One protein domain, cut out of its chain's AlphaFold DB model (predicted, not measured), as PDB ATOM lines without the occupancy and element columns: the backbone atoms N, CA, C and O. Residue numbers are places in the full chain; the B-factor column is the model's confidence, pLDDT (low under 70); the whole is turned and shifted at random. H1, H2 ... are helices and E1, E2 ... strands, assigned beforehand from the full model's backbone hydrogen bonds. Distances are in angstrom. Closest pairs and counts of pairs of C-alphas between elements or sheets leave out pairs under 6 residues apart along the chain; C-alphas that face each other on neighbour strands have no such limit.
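AT A GLANCE: This is residues 87 to 240 of the 269 residues of an uncharacterized protein of Folsomia candida (UniProt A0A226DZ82). A twisted slab of five antiparallel strands, in the order E2, E5, E4, E7, E6, has a small two-strand ribbon, E1 and E3, at one end. The short helices H2 and H3 lie off the sheet toward its E2 edge, H1 lies at the end where E1 and E3 are, and the turn of residues 205 to 210 sticks out beyond E5. The printed part has 154 residues, with 68 of them, under half, in named elements: H1, E1, E2, H2, H3, E3, E4, E5, E6 and E7 along the chain, a mixed class of helices and strands. It is compact, with a radius of gyration of the C-alphas of 15.6 A, and spans 41 by 40 by 28 A.

IN THESE COORDINATES: Find C-alpha 87 at (177.738, 232.725, 328.433), where H1, residues 87 to 90, begins. Next come E1, residues 96 to 98, and E2, residues 100 to 103; E1 runs on into E2 at 28 degrees. H2 holds residues 118 to 124, and H3, residues 155 to 164, is 14.2 A long. After E3, residues 170 to 172, look for C-alpha 178 at (162.076, 237.933, 335.080): here E4, residues 178 to 186, starts its 26.1 A. E5, residues 193 to 205, spans 24.2 A and bends by 99 degrees at residue 200. E6, residues 215 to 221, covers 19.3 A, and E7, residues 224 to 231, covers 22.7 A to C-alpha 231 at (159.385, 241.481, 330.371).

HOW THE PARTS SIT: Begin at edge strand E2, where N 102 and O 196 of E5 are 2.7 A apart, within hydrogen-bond range. In the hairpin of E4 and E5, look at N 182 and O 197, 2.8 A. Between E4 and E7 find N 183 and O 227, 2.8 A; in the hairpin of E6 and E7, N 217 and O 228, 2.8 A. E1 and E3 are antiparallel, with N 97 and O 171 at 3.0 A; the closest C-alphas of E1 and E5, Tyr 98 and Phe 199, are 6.0 A apart. Residues 136 to 137 pair in parallel with residues 101 to 102 of E2. H2 is only just not on the five-strand sheet, with 4 pairs of C-alphas within 10 A; H1 and H3 are not on it. In H2 and H3 every O i to N i+4 pair is within hydrogen-bond range; H1 is too short for one.

THE WHOLE: The C-alphas farthest apart, Gly 144 and Thr 208, are 47.7 A apart. The printed part has no cut; the links E2 to H2 and H2 to H3 are long. Mean pLDDT of the printed part is 72.3, and 53 residues are under 70, among them 105 to 116, 138 to 152 and 232 to 240.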
ATOM      1  N   TRP A  87     177.737 232.826 329.892       56.69
ATOM      2  CA  TRP A  87     177.738 232.725 328.433       56.69
ATOM      3  C   TRP A  87     177.136 231.452 327.835       56.69
ATOM      4  O   TRP A  87     176.184 231.559 327.074       56.69
ATOM      5  N   ASP A  88     177.642 230.267 328.154       58.25
ATOM      6  CA  ASP A  88     177.261 229.010 327.501       58.25
ATOM      7  C   ASP A  88     175.828 228.587 327.861       58.25
ATOM      8  O   ASP A  88     175.074 228.112 327.009       58.25
ATOM      9  N   TYR A  89     175.390 228.891 329.088       62.38
ATOM     10  CA  TYR A  89     173.993 228.730 329.503       62.38
ATOM     11  C   TYR A  89     173.054 229.685 328.744       62.38
ATOM     12  O   TYR A  89     171.924 229.333 328.398       62.38
ATOM     13  N   CYS A  90     173.525 230.899 328.446       66.12
ATOM     14  CA  CYS A  90     172.736 231.940 327.793       66.12
ATOM     15  C   CYS A  90     172.840 231.952 326.258       66.12
ATOM     16  O   CYS A  90     171.988 232.551 325.600       66.12
ATOM     17  N   GLN A  91     173.820 231.260 325.666       55.16
ATOM     18  CA  GLN A  91     173.976 231.114 324.216       55.16
ATOM     19  C   GLN A  91     172.902 230.210 323.581       55.16
ATOM     20  O   GLN A  91     172.680 230.293 322.374       55.16
ATOM     21  N   MET A  92     172.177 229.402 324.369       43.69
ATOM     22  CA  MET A  92     171.217 228.416 323.847       43.69
ATOM     23  C   MET A  92     169.726 228.818 323.886       43.69
ATOM     24  O   MET A  92     168.875 228.003 323.525       43.69
ATOM     25  N   GLY A  93     169.347 230.056 324.247       51.69
ATOM     26  CA  GLY A  93     167.952 230.493 324.051       51.69
ATOM     27  C   GLY A  93     167.470 231.733 324.810       51.69
ATOM     28  O   GLY A  93     168.218 232.419 325.496       51.69
ATOM     29  N   ASN A  94     166.158 231.996 324.711       61.06
ATOM     30  CA  ASN A  94     165.421 233.133 325.300       61.06
ATOM     31  C   ASN A  94     165.343 233.134 326.852       61.06
ATOM     32  O   ASN A  94     164.393 233.676 327.410       61.06
ATOM     33  N   ARG A  95     166.283 232.494 327.560       72.38
ATOM     34  CA  ARG A  95     166.203 232.214 329.008       72.38
ATOM     35  C   ARG A  95     167.135 233.065 329.877       72.38
ATOM     36  O   ARG A  95     167.325 232.742 331.043       72.38
ATOM     37  N   CYS A  96     167.698 234.146 329.340       79.50
ATOM     38  CA  CYS A  96     168.552 235.054 330.104       79.50
ATOM     39  C   CYS A  96     168.206 236.519 329.844       79.50
ATOM     40  O   CYS A  96     167.748 236.887 328.757       79.50
ATOM     41  N   CYS A  97     168.490 237.358 330.835       81.19
ATOM     42  CA  CYS A  97     168.443 238.809 330.703       81.19
ATOM     43  C   CYS A  97     169.850 239.371 330.726       81.19
ATOM     44  O   CYS A  97     170.736 238.821 331.376       81.19
ATOM     45  N   TYR A  98     170.027 240.506 330.063       82.88
ATOM     46  CA  TYR A  98     171.213 241.308 330.286       82.88
ATOM     47  C   TYR A  98     171.206 241.922 331.687       82.88
ATOM     48  O   TYR A  98     170.161 242.363 332.176       82.88
ATOM     49  N   GLN A  99     172.392 242.002 332.275       85.75
ATOM     50  CA  GLN A  99     172.674 242.691 333.519       85.75
ATOM     51  C   GLN A  99     173.715 243.781 333.252       85.75
ATOM     52  O   GLN A  99     174.879 243.479 333.018       85.75
ATOM     53  N   PHE A 100     173.266 245.036 333.197       84.88
ATOM     54  CA  PHE A 100     174.131 246.202 332.988       84.88
ATOM     55  C   PHE A 100     173.416 247.501 333.364       84.88
ATOM     56  O   PHE A 100     172.182 247.560 333.441       84.88
ATOM     57  N   THR A 101     174.190 248.576 333.480       86.44
ATOM     58  CA  THR A 101     173.682 249.950 333.559       86.44
ATOM     59  C   THR A 101     174.152 250.774 332.366       86.44
ATOM     60  O   THR A 101     175.324 250.782 332.020       86.44
ATOM     61  N   TRP A 102     173.234 251.483 331.714       83.31
ATOM     62  CA  TRP A 102     173.510 252.416 330.628       83.31
ATOM     63  C   TRP A 102     173.277 253.839 331.105       83.31
ATOM     64  O   TRP A 102     172.180 254.211 331.536       83.31
ATOM     65  N   GLN A 103     174.315 254.655 330.988       76.62
ATOM     66  CA  GLN A 103     174.205 256.083 331.208       76.62
ATOM     67  C   GLN A 103     173.696 256.724 329.915       76.62
ATOM     68  O   GLN A 103     174.359 256.662 328.881       76.62
ATOM     69  N   GLY A 104     172.492 257.293 329.982       71.69
ATOM     70  CA  GLY A 104     171.824 257.911 328.842       71.69
ATOM     71  C   GLY A 104     172.458 259.244 328.448       71.69
ATOM     72  O   GLY A 104     173.668 259.433 328.549       71.69
ATOM     73  N   TYR A 105     171.642 260.201 328.001       63.53
ATOM     74  CA  TYR A 105     172.132 261.511 327.560       63.53
ATOM     75  C   TYR A 105     172.704 262.304 328.746       63.53
ATOM     76  O   TYR A 105     172.009 263.059 329.426       63.53
ATOM     77  N   VAL A 106     173.990 262.112 329.012       56.78
ATOM     78  CA  VAL A 106     174.789 262.946 329.896       56.78
ATOM     79  C   VAL A 106     175.900 263.507 329.028       56.78
ATOM     80  O   VAL A 106     176.725 262.758 328.519       56.78
ATOM     81  N   GLN A 107     175.906 264.827 328.850       49.84
ATOM     82  CA  GLN A 107     176.847 265.553 327.983       49.84
ATOM     83  C   GLN A 107     178.322 265.438 328.418       49.84
ATOM     84  O   GLN A 107     179.204 265.934 327.729       49.84
ATOM     85  N   GLU A 108     178.593 264.748 329.522       51.81
ATOM     86  CA  GLU A 108     179.911 264.549 330.111       51.81
ATOM     87  C   GLU A 108     179.973 263.126 330.677       51.81
ATOM     88  O   GLU A 108     179.891 262.898 331.887       51.81
ATOM     89  N   VAL A 109     180.011 262.131 329.794       50.78
ATOM     90  CA  VAL A 109     180.600 260.847 330.182       50.78
ATOM     91  C   VAL A 109     182.110 261.074 330.148       50.78
ATOM     92  O   VAL A 109     182.609 261.460 329.087       50.78
ATOM     93  N   PRO A 110     182.842 260.894 331.262       49.06
ATOM     94  CA  PRO A 110     184.291 260.995 331.242       49.06
ATOM     95  C   PRO A 110     184.830 260.080 330.141       49.06
ATOM     96  O   PRO A 110     184.494 258.898 330.089       49.06
ATOM     97  N   THR A 111     185.649 260.625 329.242       48.47
ATOM     98  CA  THR A 111     186.319 259.873 328.165       48.47
ATOM     99  C   THR A 111     187.132 258.691 328.694       48.47
ATOM    100  O   THR A 111     187.420 257.751 327.957       48.47
ATOM    101  N   GLU A 112     187.447 258.707 329.985       52.09
ATOM    102  CA  GLU A 112     188.018 257.599 330.725       52.09
ATOM    103  C   GLU A 112     186.893 256.805 331.398       52.09
ATOM    104  O   GLU A 112     186.529 257.038 332.551       52.09
ATOM    105  N   ALA A 113     186.356 255.824 330.669       50.34
ATOM    106  CA  ALA A 113     185.385 254.841 331.162       50.34
ATOM    107  C   ALA A 113     185.797 254.149 332.484       50.34
ATOM    108  O   ALA A 113     184.950 253.539 333.133       50.34
ATOM    109  N   ALA A 114     187.070 254.264 332.880       48.19
ATOM    110  CA  ALA A 114     187.673 253.687 334.075       48.19
ATOM    111  C   ALA A 114     187.130 254.239 335.409       48.19
ATOM    112  O   ALA A 114     187.222 253.543 336.415       48.19
ATOM    113  N   ASN A 115     186.541 255.444 335.435       54.94
ATOM    114  CA  ASN A 115     186.049 256.057 336.683       54.94
ATOM    115  C   ASN A 115     184.536 255.946 336.897       54.94
ATOM    116  O   ASN A 115     184.036 256.326 337.957       54.94
ATOM    117  N   THR A 116     183.783 255.438 335.923       65.75
ATOM    118  CA  THR A 116     182.345 255.253 336.119       65.75
ATOM    119  C   THR A 116     182.138 253.910 336.791       65.75
ATOM    120  O   THR A 116     182.122 252.860 336.156       65.75
ATOM    121  N   THR A 117     181.997 253.951 338.105       74.44
ATOM    122  CA  THR A 117     181.480 252.843 338.900       74.44
ATOM    123  C   THR A 117     180.032 253.131 339.276       74.44
ATOM    124  O   THR A 117     179.546 254.268 339.186       74.44
ATOM    125  N   CYS A 118     179.327 252.118 339.771       77.56
ATOM    126  CA  CYS A 118     178.016 252.339 340.368       77.56
ATOM    127  C   CYS A 118     178.037 253.348 341.528       77.56
ATOM    128  O   CYS A 118     177.058 254.070 341.729       77.56
ATOM    129  N   GLU A 119     179.138 253.432 342.279       77.25
ATOM    130  CA  GLU A 119     179.308 254.416 343.354       77.25
ATOM    131  C   GLU A 119     179.420 255.836 342.802       77.25
ATOM    132  O   GLU A 119     178.701 256.731 343.254       77.25
ATOM    133  N   TYR A 120     180.235 256.020 341.760       73.69
ATOM    134  CA  TYR A 120     180.373 257.293 341.062       73.69
ATOM    135  C   TYR A 120     179.025 257.784 340.511       73.69
ATOM    136  O   TYR A 120     178.632 258.930 340.742       73.69
ATOM    137  N   LEU A 121     178.258 256.905 339.853       73.00
ATOM    138  CA  LEU A 121     176.944 257.262 339.309       73.00
ATOM    139  C   LEU A 121     175.954 257.715 340.390       73.00
ATOM    140  O   LEU A 121     175.208 258.673 340.170       73.00
ATOM    141  N   ARG A 122     175.936 257.053 341.554       74.94
ATOM    142  CA  ARG A 122     175.056 257.436 342.670       74.94
ATOM    143  C   ARG A 122     175.444 258.784 343.272       74.94
ATOM    144  O   ARG A 122     174.549 259.569 343.586       74.94
ATOM    145  N   ALA A 123     176.742 259.053 343.413       69.38
ATOM    146  CA  ALA A 123     177.248 260.294 343.996       69.38
ATOM    147  C   ALA A 123     177.009 261.513 343.083       69.38
ATOM    148  O   ALA A 123     176.466 262.524 343.526       69.38
ATOM    149  N   GLU A 124     177.347 261.405 341.795       65.62
ATOM    150  CA  GLU A 124     177.376 262.550 340.872       65.62
ATOM    151  C   GLU A 124     176.034 262.829 340.176       65.62
ATOM    152  O   GLU A 124     175.714 263.973 339.845       65.62
ATOM    153  N   LYS A 125     175.202 261.804 339.929       62.66
ATOM    154  CA  LYS A 125     173.974 261.944 339.112       62.66
ATOM    155  C   LYS A 125     172.679 262.126 339.918       62.66
ATOM    156  O   LYS A 125     171.593 262.078 339.344       62.66
ATOM    157  N   LYS A 126     172.785 262.437 341.217       57.34
ATOM    158  CA  LYS A 126     171.695 262.929 342.099       57.34
ATOM    159  C   LYS A 126     170.497 261.987 342.322       57.34
ATOM    160  O   LYS A 126     169.472 262.434 342.832       57.34
ATOM    161  N   ALA A 127     170.620 260.700 342.001       63.72
ATOM    162  CA  ALA A 127     169.629 259.679 342.343       63.72
ATOM    163  C   ALA A 127     170.264 258.671 343.321       63.72
ATOM    164  O   ALA A 127     170.811 257.656 342.887       63.72
ATOM    165  N   PRO A 128     170.253 258.947 344.641       66.75
ATOM    166  CA  PRO A 128     170.896 258.077 345.633       66.75
ATOM    167  C   PRO A 128     170.259 256.679 345.698       66.75
ATOM    168  O   PRO A 128     170.908 255.725 346.116       66.75
ATOM    169  N   ASP A 129     169.011 256.540 345.243       74.69
ATOM    170  CA  ASP A 129     168.267 255.282 345.133       74.69
ATOM    171  C   ASP A 129     168.404 254.611 343.752       74.69
ATOM    172  O   ASP A 129     167.627 253.718 343.404       74.69
ATOM    173  N   MET A 130     169.362 255.048 342.931       75.50
ATOM    174  CA  MET A 130     169.558 254.497 341.597       75.50
ATOM    175  C   MET A 130     170.078 253.060 341.652       75.50
ATOM    176  O   MET A 130     171.159 252.784 342.193       75.50
ATOM    177  N   ALA A 131     169.315 252.140 341.054       82.19
ATOM    178  CA  ALA A 131     169.794 250.781 340.842       82.19
ATOM    179  C   ALA A 131     170.917 250.797 339.804       82.19
ATOM    180  O   ALA A 131     170.798 251.450 338.764       82.19
ATOM    181  N   CYS A 132     171.988 250.064 340.088       82.62
ATOM    182  CA  CYS A 132     173.145 249.985 339.217       82.62
ATOM    183  C   CYS A 132     173.740 248.578 339.250       82.62
ATOM    184  O   CYS A 132     173.792 247.973 340.325       82.62
ATOM    185  N   PHE A 133     174.155 248.091 338.081       82.94
ATOM    186  CA  PHE A 133     174.834 246.816 337.887       82.94
ATOM    187  C   PHE A 133     176.031 246.996 336.961       82.94
ATOM    188  O   PHE A 133     175.920 247.660 335.930       82.94
ATOM    189  N   ASP A 134     177.135 246.346 337.313       77.38
ATOM    190  CA  ASP A 134     178.288 246.228 336.432       77.38
ATOM    191  C   ASP A 134     178.065 245.098 335.413       77.38
ATOM    192  O   ASP A 134     177.459 244.076 335.758       77.38
ATOM    193  N   PRO A 135     178.543 245.259 334.166       74.00
ATOM    194  CA  PRO A 135     179.308 246.399 333.649       74.00
ATOM    195  C   PRO A 135     178.434 247.595 333.229       74.00
ATOM    196  O   PRO A 135     177.233 247.473 332.975       74.00
ATOM    197  N   ILE A 136     179.069 248.762 333.096       76.62
ATOM    198  CA  ILE A 136     178.433 249.990 332.603       76.62
ATOM    199  C   ILE A 136     178.632 250.121 331.089       76.62
ATOM    200  O   ILE A 136     179.747 250.028 330.579       76.62
ATOM    201  N   VAL A 137     177.542 250.368 330.362       76.44
ATOM    202  CA  VAL A 137     177.524 250.531 328.903       76.44
ATOM    203  C   VAL A 137     177.497 252.008 328.538       76.44
ATOM    204  O   VAL A 137     176.707 252.780 329.086       76.44
ATOM    205  N   TYR A 138     178.281 252.377 327.525       67.88
ATOM    206  CA  TYR A 138     178.321 253.732 326.984       67.88
ATOM    207  C   TYR A 138     177.894 253.776 325.524       67.88
ATOM    208  O   TYR A 138     178.316 252.964 324.703       67.88
ATOM    209  N   THR A 139     177.119 254.798 325.183       63.03
ATOM    210  CA  THR A 139     176.912 255.236 323.799       63.03
ATOM    211  C   THR A 139     177.919 256.336 323.497       63.03
ATOM    212  O   THR A 139     177.839 257.411 324.092       63.03
ATOM    213  N   ARG A 140     178.888 256.075 322.611       56.00
ATOM    214  CA  ARG A 140     179.901 257.080 322.279       56.00
ATOM    215  C   ARG A 140     179.325 258.201 321.391       56.00
ATOM    216  O   ARG A 140     178.458 257.937 320.556       56.00
ATOM    217  N   PRO A 141     179.795 259.451 321.556       50.84
ATOM    218  CA  PRO A 141     179.373 260.596 320.743       50.84
ATOM    219  C   PRO A 141     179.945 260.629 319.322       50.84
ATOM    220  O   PRO A 141     179.383 261.317 318.471       50.84
ATOM    221  N   ASP A 142     181.046 259.926 319.064       49.28
ATOM    222  CA  ASP A 142     181.854 260.010 317.841       49.28
ATOM    223  C   ASP A 142     181.308 259.195 316.656       49.28
ATOM    224  O   ASP A 142     181.622 259.501 315.505       49.28
ATOM    225  N   GLU A 143     180.401 258.243 316.886       52.25
ATOM    226  CA  GLU A 143     179.652 257.571 315.818       52.25
ATOM    227  C   GLU A 143     178.479 258.438 315.342       52.25
ATOM    228  O   GLU A 143     177.311 258.192 315.669       52.25
ATOM    229  N   GLY A 144     178.834 259.497 314.605       43.47
ATOM    230  CA  GLY A 144     177.974 260.534 314.033       43.47
ATOM    231  C   GLY A 144     176.469 260.234 314.035       43.47
ATOM    232  O   GLY A 144     175.990 259.366 313.310       43.47
ATOM    233  N   SER A 145     175.719 261.040 314.794       41.09
ATOM    234  CA  SER A 145     174.242 261.147 314.849       41.09
ATOM    235  C   SER A 145     173.449 260.269 315.832       41.09
ATOM    236  O   SER A 145     172.225 260.401 315.900       41.09
ATOM    237  N   ASN A 146     174.074 259.440 316.670       44.09
ATOM    238  CA  ASN A 146     173.292 258.501 317.494       44.09
ATOM    239  C   ASN A 146     172.840 259.024 318.869       44.09
ATOM    240  O   ASN A 146     171.868 258.511 319.426       44.09
ATOM    241  N   ILE A 147     173.455 260.094 319.378       45.66
ATOM    242  CA  ILE A 147     173.137 260.664 320.698       45.66
ATOM    243  C   ILE A 147     171.870 261.541 320.685       45.66
ATOM    244  O   ILE A 147     171.116 261.557 321.657       45.66
ATOM    245  N   ALA A 148     171.569 262.220 319.575       42.34
ATOM    246  CA  ALA A 148     170.411 263.118 319.478       42.34
ATOM    247  C   ALA A 148     169.053 262.385 319.407       42.34
ATOM    248  O   ALA A 148     168.005 262.992 319.621       42.34
ATOM    249  N   ASN A 149     169.055 261.074 319.137       46.38
ATOM    250  CA  ASN A 149     167.835 260.310 318.854       46.38
ATOM    251  C   ASN A 149     167.334 259.460 320.034       46.38
ATOM    252  O   ASN A 149     166.288 258.818 319.923       46.38
ATOM    253  N   GLY A 150     168.043 259.445 321.169       48.88
ATOM    254  CA  GLY A 150     167.701 258.569 322.294       48.88
ATOM    255  C   GLY A 150     167.778 257.084 321.926       48.88
ATOM    256  O   GLY A 150     166.930 256.303 322.364       48.88
ATOM    257  N   ARG A 151     168.748 256.705 321.077       57.41
ATOM    258  CA  ARG A 151     169.053 255.293 320.822       57.41
ATOM    259  C   ARG A 151     169.570 254.671 322.119       57.41
ATOM    260  O   ARG A 151     170.339 255.296 322.840       57.41
ATOM    261  N   GLY A 152     169.058 253.482 322.428       65.75
ATOM    262  CA  GLY A 152     169.412 252.736 323.631       65.75
ATOM    263  C   GLY A 152     170.846 252.185 323.596       65.75
ATOM    264  O   GLY A 152     171.591 252.468 322.658       65.75
ATOM    265  N   PRO A 153     171.225 251.381 324.600       71.25
ATOM    266  CA  PRO A 153     172.573 250.830 324.735       71.25
ATOM    267  C   PRO A 153     172.988 249.960 323.540       71.25
ATOM    268  O   PRO A 153     172.167 249.216 322.993       71.25
ATOM    269  N   ASP A 154     174.278 249.995 323.189       74.44
ATOM    270  CA  ASP A 154     174.875 249.057 322.233       74.44
ATOM    271  C   ASP A 154     175.131 247.700 322.907       74.44
ATOM    272  O   ASP A 154     176.186 247.423 323.481       74.44
ATOM    273  N   VAL A 155     174.112 246.846 322.850       76.50
ATOM    274  CA  VAL A 155     174.146 245.490 323.416       76.50
ATOM    275  C   VAL A 155     175.045 244.525 322.636       76.50
ATOM    276  O   VAL A 155     175.377 243.463 323.164       76.50
ATOM    277  N   VAL A 156     175.411 244.855 321.390       77.19
ATOM    278  CA  VAL A 156     176.319 244.037 320.572       77.19
ATOM    279  C   VAL A 156     177.743 244.270 321.039       77.19
ATOM    280  O   VAL A 156     178.451 243.315 321.341       77.19
ATOM    281  N   ARG A 157     178.132 245.536 321.190       76.31
ATOM    282  CA  ARG A 157     179.430 245.885 321.750       76.31
ATOM    283  C   ARG A 157     179.599 245.370 323.171       76.31
ATOM    284  O   ARG A 157     180.597 244.719 323.440       76.31
ATOM    285  N   LEU A 158     178.610 245.586 324.046       78.19
ATOM    286  CA  LEU A 158     178.647 245.033 325.404       78.19
ATOM    287  C   LEU A 158     178.919 243.525 325.372       78.19
ATOM    288  O   LEU A 158     179.717 243.031 326.156       78.19
ATOM    289  N   ARG A 159     178.256 242.793 324.469       79.44
ATOM    290  CA  ARG A 159     178.460 241.352 324.327       79.44
ATOM    291  C   ARG A 159     179.902 241.019 323.943       79.44
ATOM    292  O   ARG A 159     180.478 240.126 324.551       79.44
ATOM    293  N   ASN A 160     180.460 241.723 322.962       79.44
ATOM    294  CA  ASN A 160     181.828 241.496 322.499       79.44
ATOM    295  C   ASN A 160     182.850 241.819 323.596       79.44
ATOM    296  O   ASN A 160     183.680 240.973 323.914       79.44
ATOM    297  N   ASP A 161     182.731 242.993 324.223       78.00
ATOM    298  CA  ASP A 161     183.625 243.443 325.295       78.00
ATOM    299  C   ASP A 161     183.565 242.466 326.481       78.00
ATOM    300  O   ASP A 161     184.581 242.099 327.066       78.00
ATOM    301  N   ALA A 162     182.370 241.984 326.813       79.12
ATOM    302  CA  ALA A 162     182.181 241.044 327.901       79.12
ATOM    303  C   ALA A 162     182.700 239.632 327.578       79.12
ATOM    304  O   ALA A 162     183.166 238.950 328.486       79.12
ATOM    305  N   GLN A 163     182.669 239.202 326.313       80.12
ATOM    306  CA  GLN A 163     183.315 237.960 325.883       80.12
ATOM    307  C   GLN A 163     184.845 238.080 325.949       80.12
ATOM    308  O   GLN A 163     185.505 237.167 326.434       80.12
ATOM    309  N   GLU A 164     185.405 239.207 325.502       80.69
ATOM    310  CA  GLU A 164     186.850 239.477 325.542       80.69
ATOM    311  C   GLU A 164     187.383 239.547 326.979       80.69
ATOM    312  O   GLU A 164     188.436 238.989 327.282       80.69
ATOM    313  N   ASN A 165     186.633 240.186 327.878       76.38
ATOM    314  CA  ASN A 165     187.040 240.411 329.267       76.38
ATOM    315  C   ASN A 165     186.453 239.390 330.259       76.38
ATOM    316  O   ASN A 165     186.588 239.564 331.471       76.38
ATOM    317  N   ASN A 166     185.781 238.345 329.767       75.00
ATOM    318  CA  ASN A 166     185.106 237.321 330.572       75.00
ATOM    319  C   ASN A 166     184.153 237.896 331.650       75.00
ATOM    320  O   ASN A 166     184.093 237.418 332.783       75.00
ATOM    321  N   TRP A 167     183.404 238.951 331.317       78.12
ATOM    322  CA  TRP A 167     182.412 239.537 332.221       78.12
ATOM    323  C   TRP A 167     181.127 238.712 332.237       78.12
ATOM    324  O   TRP A 167     180.631 238.285 331.194       78.12
ATOM    325  N   ASN A 168     180.520 238.559 333.415       77.69
ATOM    326  CA  ASN A 168     179.202 237.947 333.527       77.69
ATOM    327  C   ASN A 168     178.096 238.998 333.345       77.69
ATOM    328  O   ASN A 168     177.661 239.634 334.301       77.69
ATOM    329  N   ILE A 169     177.649 239.177 332.102       80.62
ATOM    330  CA  ILE A 169     176.623 240.171 331.736       80.62
ATOM    331  C   ILE A 169     175.221 239.586 331.621       80.62
ATOM    332  O   ILE A 169     174.302 240.264 331.152       80.62
ATOM    333  N   PHE A 170     175.056 238.317 331.986       81.88
ATOM    334  CA  PHE A 170     173.790 237.625 331.886       81.88
ATOM    335  C   PHE A 170     173.352 237.085 333.233       81.88
ATOM    336  O   PHE A 170     174.139 236.584 334.028       81.88
ATOM    337  N   CYS A 171     172.048 237.128 333.453       80.06
ATOM    338  CA  CYS A 171     171.421 236.453 334.570       80.06
ATOM    339  C   CYS A 171     170.360 235.477 334.037       80.06
ATOM    340  O   CYS A 171     169.615 235.819 333.110       80.06
ATOM    341  N   PRO A 172     170.292 234.250 334.585       79.12
ATOM    342  CA  PRO A 172     169.324 233.256 334.151       79.12
ATOM    343  C   PRO A 172     167.917 233.614 334.638       79.12
ATOM    344  O   PRO A 172     167.716 234.026 335.785       79.12
ATOM    345  N   LEU A 173     166.936 233.414 333.761       79.50
ATOM    346  CA  LEU A 173     165.518 233.453 334.100       79.50
ATOM    347  C   LEU A 173     165.143 232.193 334.884       79.50
ATOM    348  O   LEU A 173     165.520 231.081 334.516       79.50
ATOM    349  N   THR A 174     164.372 232.378 335.950       81.00
ATOM    350  CA  THR A 174     163.787 231.299 336.755       81.00
ATOM    351  C   THR A 174     162.303 231.590 336.962       81.00
ATOM    352  O   THR A 174     161.838 232.677 336.623       81.00
ATOM    353  N   ASP A 175     161.555 230.671 337.571       78.62
ATOM    354  CA  ASP A 175     160.135 230.901 337.890       78.62
ATOM    355  C   ASP A 175     159.912 232.153 338.766       78.62
ATOM    356  O   ASP A 175     158.844 232.765 338.744       78.62
ATOM    357  N   ASP A 176     160.953 232.574 339.491       79.88
ATOM    358  CA  ASP A 176     160.950 233.729 340.388       79.88
ATOM    359  C   ASP A 176     161.714 234.947 339.856       79.88
ATOM    360  O   ASP A 176     161.726 235.993 340.509       79.88
ATOM    361  N   LYS A 177     162.367 234.840 338.695       83.31
ATOM    362  CA  LYS A 177     163.191 235.911 338.126       83.31
ATOM    363  C   LYS A 177     162.800 236.174 336.681       83.31
ATOM    364  O   LYS A 177     162.910 235.296 335.835       83.31
ATOM    365  N   ILE A 178     162.419 237.415 336.407       86.31
ATOM    366  CA  ILE A 178     162.076 237.933 335.080       86.31
ATOM    367  C   ILE A 178     163.021 239.067 334.680       86.31
ATOM    368  O   ILE A 178     163.711 239.632 335.532       86.31
ATOM    369  N   CYS A 179     163.032 239.435 333.396       86.62
ATOM    370  CA  CYS A 179     163.819 240.573 332.932       86.62
ATOM    371  C   CYS A 179     163.168 241.879 333.361       86.62
ATOM    372  O   CYS A 179     162.009 242.142 333.031       86.62
ATOM    373  N   LEU A 180     163.939 242.713 334.049       87.56
ATOM    374  CA  LEU A 180     163.530 244.032 334.492       87.56
ATOM    375  C   LEU A 180     164.361 245.100 333.793       87.56
ATOM    376  O   LEU A 180     165.573 244.971 333.629       87.56
ATOM    377  N   THR A 181     163.690 246.174 333.392       88.00
ATOM    378  CA  THR A 181     164.320 247.409 332.926       88.00
ATOM    379  C   THR A 181     163.870 248.550 333.818       88.00
ATOM    380  O   THR A 181     162.673 248.781 333.974       88.00
ATOM    381  N   LEU A 182     164.827 249.272 334.386       88.38
ATOM    382  CA  LEU A 182     164.601 250.431 335.230       88.38
ATOM    383  C   LEU A 182     165.117 251.679 334.523       88.38
ATOM    384  O   LEU A 182     166.311 251.781 334.265       88.38
ATOM    385  N   LYS A 183     164.236 252.628 334.216       86.75
ATOM    386  CA  LYS A 183     164.596 253.882 333.550       86.75
ATOM    387  C   LYS A 183     164.378 255.067 334.466       86.75
ATOM    388  O   LYS A 183     163.340 255.179 335.117       86.75
ATOM    389  N   TYR A 184     165.331 255.986 334.446       85.06
ATOM    390  CA  TYR A 184     165.248 257.279 335.112       85.06
ATOM    391  C   TYR A 184     165.168 258.363 334.045       85.06
ATOM    392  O   TYR A 184     166.067 258.491 333.216       85.06
ATOM    393  N   PHE A 185     164.098 259.150 334.059       83.38
ATOM    394  CA  PHE A 185     163.897 260.264 333.137       83.38
ATOM    395  C   PHE A 185     164.143 261.594 333.845       83.38
ATOM    396  O   PHE A 185     163.610 261.839 334.933       83.38
ATOM    397  N   SER A 186     164.914 262.478 333.209       79.12
ATOM    398  CA  SER A 186     165.150 263.830 333.721       79.12
ATOM    399  C   SER A 186     163.943 264.735 333.448       79.12
ATOM    400  O   SER A 186     163.418 264.777 332.335       79.12
ATOM    401  N   ARG A 187     163.496 265.499 334.454       73.75
ATOM    402  CA  ARG A 187     162.341 266.407 334.299       73.75
ATOM    403  C   ARG A 187     162.649 267.659 333.466       73.75
ATOM    404  O   ARG A 187     161.738 268.237 332.888       73.75
ATOM    405  N   GLY A 188     163.912 268.088 333.413       65.19
ATOM    406  CA  GLY A 188     164.311 269.359 332.791       65.19
ATOM    407  C   GLY A 188     164.618 269.296 331.291       65.19
ATOM    408  O   GLY A 188     164.451 270.297 330.604       65.19
ATOM    409  N   ALA A 189     165.036 268.141 330.761       58.22
ATOM    410  CA  ALA A 189     165.552 268.011 329.391       58.22
ATOM    411  C   ALA A 189     164.583 267.279 328.443       58.22
ATOM    412  O   ALA A 189     165.000 266.482 327.609       58.22
ATOM    413  N   GLY A 190     163.271 267.502 328.586       65.00
ATOM    414  CA  GLY A 190     162.264 266.891 327.709       65.00
ATOM    415  C   GLY A 190     162.000 265.406 327.982       65.00
ATOM    416  O   GLY A 190     161.733 264.656 327.046       65.00
ATOM    417  N   ASN A 191     162.073 264.974 329.249       71.31
ATOM    418  CA  ASN A 191     161.872 263.578 329.660       71.31
ATOM    419  C   ASN A 191     162.813 262.605 328.936       71.31
ATOM    420  O   ASN A 191     162.408 261.524 328.507       71.31
ATOM    421  N   GLN A 192     164.076 262.996 328.776       76.38
ATOM    422  CA  GLN A 192     165.100 262.107 328.244       76.38
ATOM    423  C   GLN A 192     165.524 261.080 329.294       76.38
ATOM    424  O   GLN A 192     165.552 261.377 330.492       76.38
ATOM    425  N   VAL A 193     165.868 259.875 328.830       79.44
ATOM    426  CA  VAL A 193     166.432 258.823 329.680       79.44
ATOM    427  C   VAL A 193     167.811 259.282 330.150       79.44
ATOM    428  O   VAL A 193     168.725 259.443 329.344       79.44
ATOM    429  N   ALA A 194     167.937 259.515 331.452       77.56
ATOM    430  CA  ALA A 194     169.194 259.828 332.118       77.56
ATOM    431  C   ALA A 194     169.986 258.549 332.429       77.56
ATOM    432  O   ALA A 194     171.209 258.538 332.325       77.56
ATOM    433  N   ASN A 195     169.285 257.468 332.782       81.50
ATOM    434  CA  ASN A 195     169.876 256.165 333.074       81.50
ATOM    435  C   ASN A 195     168.876 255.040 332.751       81.50
ATOM    436  O   ASN A 195     167.672 255.201 332.981       81.50
ATOM    437  N   GLU A 196     169.374 253.923 332.228       86.06
ATOM    438  CA  GLU A 196     168.652 252.658 332.109       86.06
ATOM    439  C   GLU A 196     169.461 251.520 332.737       86.06
ATOM    440  O   GLU A 196     170.573 251.239 332.307       86.06
ATOM    441  N   THR A 197     168.874 250.801 333.684       87.62
ATOM    442  CA  THR A 197     169.480 249.621 334.306       87.62
ATOM    443  C   THR A 197     168.669 248.378 333.958       87.62
ATOM    444  O   THR A 197     167.449 248.364 334.133       87.62
ATOM    445  N   ARG A 198     169.332 247.322 333.478       87.75
ATOM    446  CA  ARG A 198     168.719 246.023 333.162       87.75
ATOM    447  C   ARG A 198     169.265 244.938 334.069       87.75
ATOM    448  O   ARG A 198     170.454 244.951 334.371       87.75
ATOM    449  N   PHE A 199     168.387 244.049 334.530       87.31
ATOM    450  CA  PHE A 199     168.731 242.969 335.458       87.31
ATOM    451  C   PHE A 199     167.607 241.933 335.574       87.31
ATOM    452  O   PHE A 199     166.489 242.156 335.107       87.31
ATOM    453  N   CYS A 200     167.886 240.812 336.241       86.06
ATOM    454  CA  CYS A 200     166.876 239.828 336.623       86.06
ATOM    455  C   CYS A 200     166.350 240.110 338.028       86.06
ATOM    456  O   CYS A 200     167.127 240.282 338.967       86.06
ATOM    457  N   GLY A 201     165.036 240.074 338.209       87.69
ATOM    458  CA  GLY A 201     164.436 240.224 339.531       87.69
ATOM    459  C   GLY A 201     162.983 239.788 339.566       87.69
ATOM    460  O   GLY A 201     162.467 239.242 338.596       87.69
ATOM    461  N   SER A 202     162.321 240.050 340.687       87.75
ATOM    462  CA  SER A 202     160.875 239.875 340.822       87.75
ATOM    463  C   SER A 202     160.211 241.223 341.061       87.75
ATOM    464  O   SER A 202     160.772 242.114 341.704       87.75
ATOM    465  N   VAL A 203     159.007 241.373 340.519       84.94
ATOM    466  CA  VAL A 203     158.165 242.543 340.747       84.94
ATOM    467  C   VAL A 203     156.946 242.089 341.515       84.94
ATOM    468  O   VAL A 203     156.230 241.194 341.068       84.94
ATOM    469  N   THR A 204     156.696 242.735 342.647       85.69
ATOM    470  CA  THR A 204     155.523 242.465 343.472       85.69
ATOM    471  C   THR A 204     154.756 243.761 343.671       85.69
ATOM    472  O   THR A 204     155.323 244.802 344.015       85.69
ATOM    473  N   GLU A 205     153.450 243.708 343.441       80.94
ATOM    474  CA  GLU A 205     152.563 244.821 343.760       80.94
ATOM    475  C   GLU A 205     152.423 244.936 345.280       80.94
ATOM    476  O   GLU A 205     152.029 243.975 345.939       80.94
ATOM    477  N   THR A 206     152.745 246.100 345.854       79.75
ATOM    478  CA  THR A 206     152.815 246.265 347.315       79.75
ATOM    479  C   THR A 206     151.460 246.045 347.993       79.75
ATOM    480  O   THR A 206     151.417 245.527 349.102       79.75
ATOM    481  N   ILE A 207     150.357 246.412 347.332       77.25
ATOM    482  CA  ILE A 207     149.004 246.335 347.908       77.25
ATOM    483  C   ILE A 207     148.501 244.888 347.945       77.25
ATOM    484  O   ILE A 207     147.969 244.432 348.952       77.25
ATOM    485  N   THR A 208     148.652 244.165 346.835       83.69
ATOM    486  CA  THR A 208     148.072 242.825 346.671       83.69
ATOM    487  C   THR A 208     149.052 241.710 347.028       83.69
ATOM    488  O   THR A 208     148.643 240.559 347.164       83.69
ATOM    489  N   GLY A 209     150.351 242.015 347.122       82.94
ATOM    490  CA  GLY A 209     151.413 241.017 347.247       82.94
ATOM    491  C   GLY A 209     151.564 240.129 346.007       82.94
ATOM    492  O   GLY A 209     152.321 239.160 346.034       82.94
ATOM    493  N   GLN A 210     150.849 240.421 344.915       83.38
ATOM    494  CA  GLN A 210     150.882 239.595 343.715       83.38
ATOM    495  C   GLN A 210     152.152 239.855 342.911       83.38
ATOM    496  O   GLN A 210     152.474 241.002 342.575       83.38
ATOM    497  N   LYS A 211     152.834 238.767 342.542       84.00
ATOM    498  CA  LYS A 211     153.935 238.796 341.577       84.00
ATOM    499  C   LYS A 211     153.407 239.234 340.210       84.00
ATOM    500  O   LYS A 211     152.388 238.731 339.737       84.00
ATOM    501  N   LYS A 212     154.108 240.160 339.565       86.00
ATOM    502  CA  LYS A 212     153.834 240.605 338.198       86.00
ATOM    503  C   LYS A 212     154.906 240.041 337.276       86.00
ATOM    504  O   LYS A 212     156.092 240.225 337.524       86.00
ATOM    505  N   SER A 213     154.477 239.376 336.209       82.94
ATOM    506  CA  SER A 213     155.363 238.783 335.201       82.94
ATOM    507  C   SER A 213     155.622 239.704 334.004       82.94
ATOM    508  O   SER A 213     156.594 239.508 333.282       82.94
ATOM    509  N   SER A 214     154.773 240.711 333.775       86.19
ATOM    510  CA  SER A 214     154.920 241.674 332.678       86.19
ATOM    511  C   SER A 214     154.229 243.005 332.976       86.19
ATOM    512  O   SER A 214     153.328 243.065 333.815       86.19
ATOM    513  N   GLY A 215     154.646 244.063 332.275       85.00
ATOM    514  CA  GLY A 215     154.044 245.399 332.347       85.00
ATOM    515  C   GLY A 215     155.079 246.498 332.569       85.00
ATOM    516  O   GLY A 215     156.239 246.206 332.838       85.00
ATOM    517  N   CYS A 216     154.664 247.760 332.449       85.12
ATOM    518  CA  CYS A 216     155.490 248.918 332.783       85.12
ATOM    519  C   CYS A 216     154.740 249.835 333.745       85.12
ATOM    520  O   CYS A 216     153.552 250.097 333.562       85.12
ATOM    521  N   TRP A 217     155.448 250.360 334.737       86.62
ATOM    522  CA  TRP A 217     154.883 251.199 335.786       86.62
ATOM    523  C   TRP A 217     155.763 252.411 336.017       86.62
ATOM    524  O   TRP A 217     156.986 252.291 336.092       86.62
ATOM    525  N   LYS A 218     155.133 253.582 336.131       87.06
ATOM    526  CA  LYS A 218     155.817 254.860 336.325       87.06
ATOM    527  C   LYS A 218     155.503 255.449 337.684       87.06
ATOM    528  O   LYS A 218     154.351 255.471 338.105       87.06
ATOM    529  N   GLU A 219     156.525 256.011 338.307       85.94
ATOM    530  CA  GLU A 219     156.419 256.752 339.552       85.94
ATOM    531  C   GLU A 219     157.110 258.110 339.417       85.94
ATOM    532  O   GLU A 219     158.213 258.234 338.879       85.94
ATOM    533  N   ASN A 220     156.450 259.145 339.930       85.00
ATOM    534  CA  ASN A 220     157.011 260.484 340.014       85.00
ATOM    535  C   ASN A 220     157.799 260.622 341.321       85.00
ATOM    536  O   ASN A 220     157.207 260.819 342.378       85.00
ATOM    537  N   ALA A 221     159.126 260.577 341.241       82.69
ATOM    538  CA  ALA A 221     160.012 260.809 342.380       82.69
ATOM    539  C   ALA A 221     160.500 262.273 342.418       82.69
ATOM    540  O   ALA A 221     160.408 262.984 341.409       82.69
ATOM    541  N   PRO A 222     161.020 262.779 343.551       81.44
ATOM    542  CA  PRO A 222     161.623 264.109 343.603       81.44
ATOM    543  C   PRO A 222     162.788 264.239 342.605       81.44
ATOM    544  O   PRO A 222     163.809 263.577 342.734       81.44
ATOM    545  N   GLY A 223     162.636 265.098 341.591       78.19
ATOM    546  CA  GLY A 223     163.691 265.411 340.613       78.19
ATOM    547  C   GLY A 223     163.734 264.543 339.346       78.19
ATOM    548  O   GLY A 223     164.317 264.974 338.353       78.19
ATOM    549  N   TYR A 224     163.063 263.388 339.314       82.38
ATOM    550  CA  TYR A 224     163.040 262.491 338.148       82.38
ATOM    551  C   TYR A 224     161.708 261.730 338.023       82.38
ATOM    552  O   TYR A 224     160.826 261.823 338.879       82.38
ATOM    553  N   ILE A 225     161.522 261.019 336.912       86.12
ATOM    554  CA  ILE A 225     160.451 260.025 336.748       86.12
ATOM    555  C   ILE A 225     161.126 258.664 336.655       86.12
ATOM    556  O   ILE A 225     162.070 258.505 335.885       86.12
ATOM    557  N   ARG A 226     160.657 257.695 337.435       87.38
ATOM    558  CA  ARG A 226     161.153 256.320 337.403       87.38
ATOM    559  C   ARG A 226     160.152 255.445 336.665       87.38
ATOM    560  O   ARG A 226     158.960 255.532 336.938       87.38
ATOM    561  N   GLU A 227     160.620 254.615 335.746       87.62
ATOM    562  CA  GLU A 227     159.816 253.591 335.074       87.62
ATOM    563  C   GLU A 227     160.441 252.224 335.309       87.62
ATOM    564  O   GLU A 227     161.631 252.039 335.070       87.62
ATOM    565  N   VAL A 228     159.633 251.269 335.752       88.06
ATOM    566  CA  VAL A 228     160.009 249.860 335.868       88.06
ATOM    567  C   VAL A 228     159.231 249.100 334.813       88.06
ATOM    568  O   VAL A 228     158.008 249.198 334.790       88.06
ATOM    569  N   CYS A 229     159.907 248.324 333.979       86.69
ATOM    570  CA  CYS A 229     159.278 247.417 333.031       86.69
ATOM    571  C   CYS A 229     159.691 245.980 333.328       86.69
ATOM    572  O   CYS A 229     160.879 245.690 333.439       86.69
ATOM    573  N   ALA A 230     158.709 245.093 333.423       88.00
ATOM    574  CA  ALA A 230     158.864 243.652 333.483       88.00
ATOM    575  C   ALA A 230     158.598 243.045 332.101       88.00
ATOM    576  O   ALA A 230     157.554 243.303 331.494       88.00
ATOM    577  N   CYS A 231     159.523 242.215 331.621       79.75
ATOM    578  CA  CYS A 231     159.385 241.481 330.371       79.75
ATOM    579  C   CYS A 231     159.495 239.977 330.613       79.75
ATOM    580  O   CYS A 231     160.429 239.504 331.260       79.75
ATOM    581  N   THR A 232     158.586 239.223 330.000       69.94
ATOM    582  CA  THR A 232     158.637 237.755 329.948       69.94
ATOM    583  C   THR A 232     159.582 237.226 328.869       69.94
ATOM    584  O   THR A 232     159.999 236.077 328.938       69.94
ATOM    585  N   ASN A 233     159.930 238.054 327.877       63.06
ATOM    586  CA  ASN A 233     160.710 237.657 326.703       63.06
ATOM    587  C   ASN A 233     161.952 238.550 326.531       63.06
ATOM    588  O   ASN A 233     162.048 239.633 327.116       63.06
ATOM    589  N   SER A 234     162.834 238.159 325.602       53.59
ATOM    590  CA  SER A 234     164.005 238.917 325.119       53.59
ATOM    591  C   SER A 234     163.706 240.345 324.619       53.59
ATOM    592  O   SER A 234     164.626 241.094 324.310       53.59
ATOM    593  N   LEU A 235     162.437 240.764 324.590       49.62
ATOM    594  CA  LEU A 235     161.956 242.113 324.269       49.62
ATOM    595  C   LEU A 235     162.381 243.196 325.274       49.62
ATOM    596  O   LEU A 235     162.315 244.372 324.935       49.62
ATOM    597  N   CYS A 236     162.880 242.833 326.460       57.03
ATOM    598  CA  CYS A 236     163.608 243.790 327.303       57.03
ATOM    599  C   CYS A 236     164.999 244.127 326.738       57.03
ATOM    600  O   CYS A 236     165.629 245.052 327.232       57.03
ATOM    601  N   ASN A 237     165.489 243.414 325.712       51.59
ATOM    602  CA  ASN A 237     166.822 243.628 325.144       51.59
ATOM    603  C   ASN A 237     166.826 244.646 323.999       51.59
ATOM    604  O   ASN A 237     167.803 245.371 323.807       51.59
ATOM    605  N   THR A 238     165.720 244.753 323.272       51.56
ATOM    606  CA  THR A 238     165.525 245.742 322.211       51.56
ATOM    607  C   THR A 238     164.921 246.995 322.816       51.56
ATOM    608  O   THR A 238     163.896 246.910 323.488       51.56
ATOM    609  N   GLY A 239     165.561 248.153 322.615       46.41
ATOM    610  CA  GLY A 239     165.048 249.433 323.100       46.41
ATOM    611  C   GLY A 239     163.562 249.542 322.786       46.41
ATOM    612  O   GLY A 239     163.188 249.407 321.623       46.41
ATOM    613  N   SER A 240     162.743 249.694 323.834       39.72
ATOM    614  CA  SER A 240     161.289 249.793 323.718       39.72
ATOM    615  C   SER A 240     160.986 250.727 322.549       39.72
ATOM    616  O   SER A 240     161.397 251.896 322.617       39.72
TER     617      SER A 240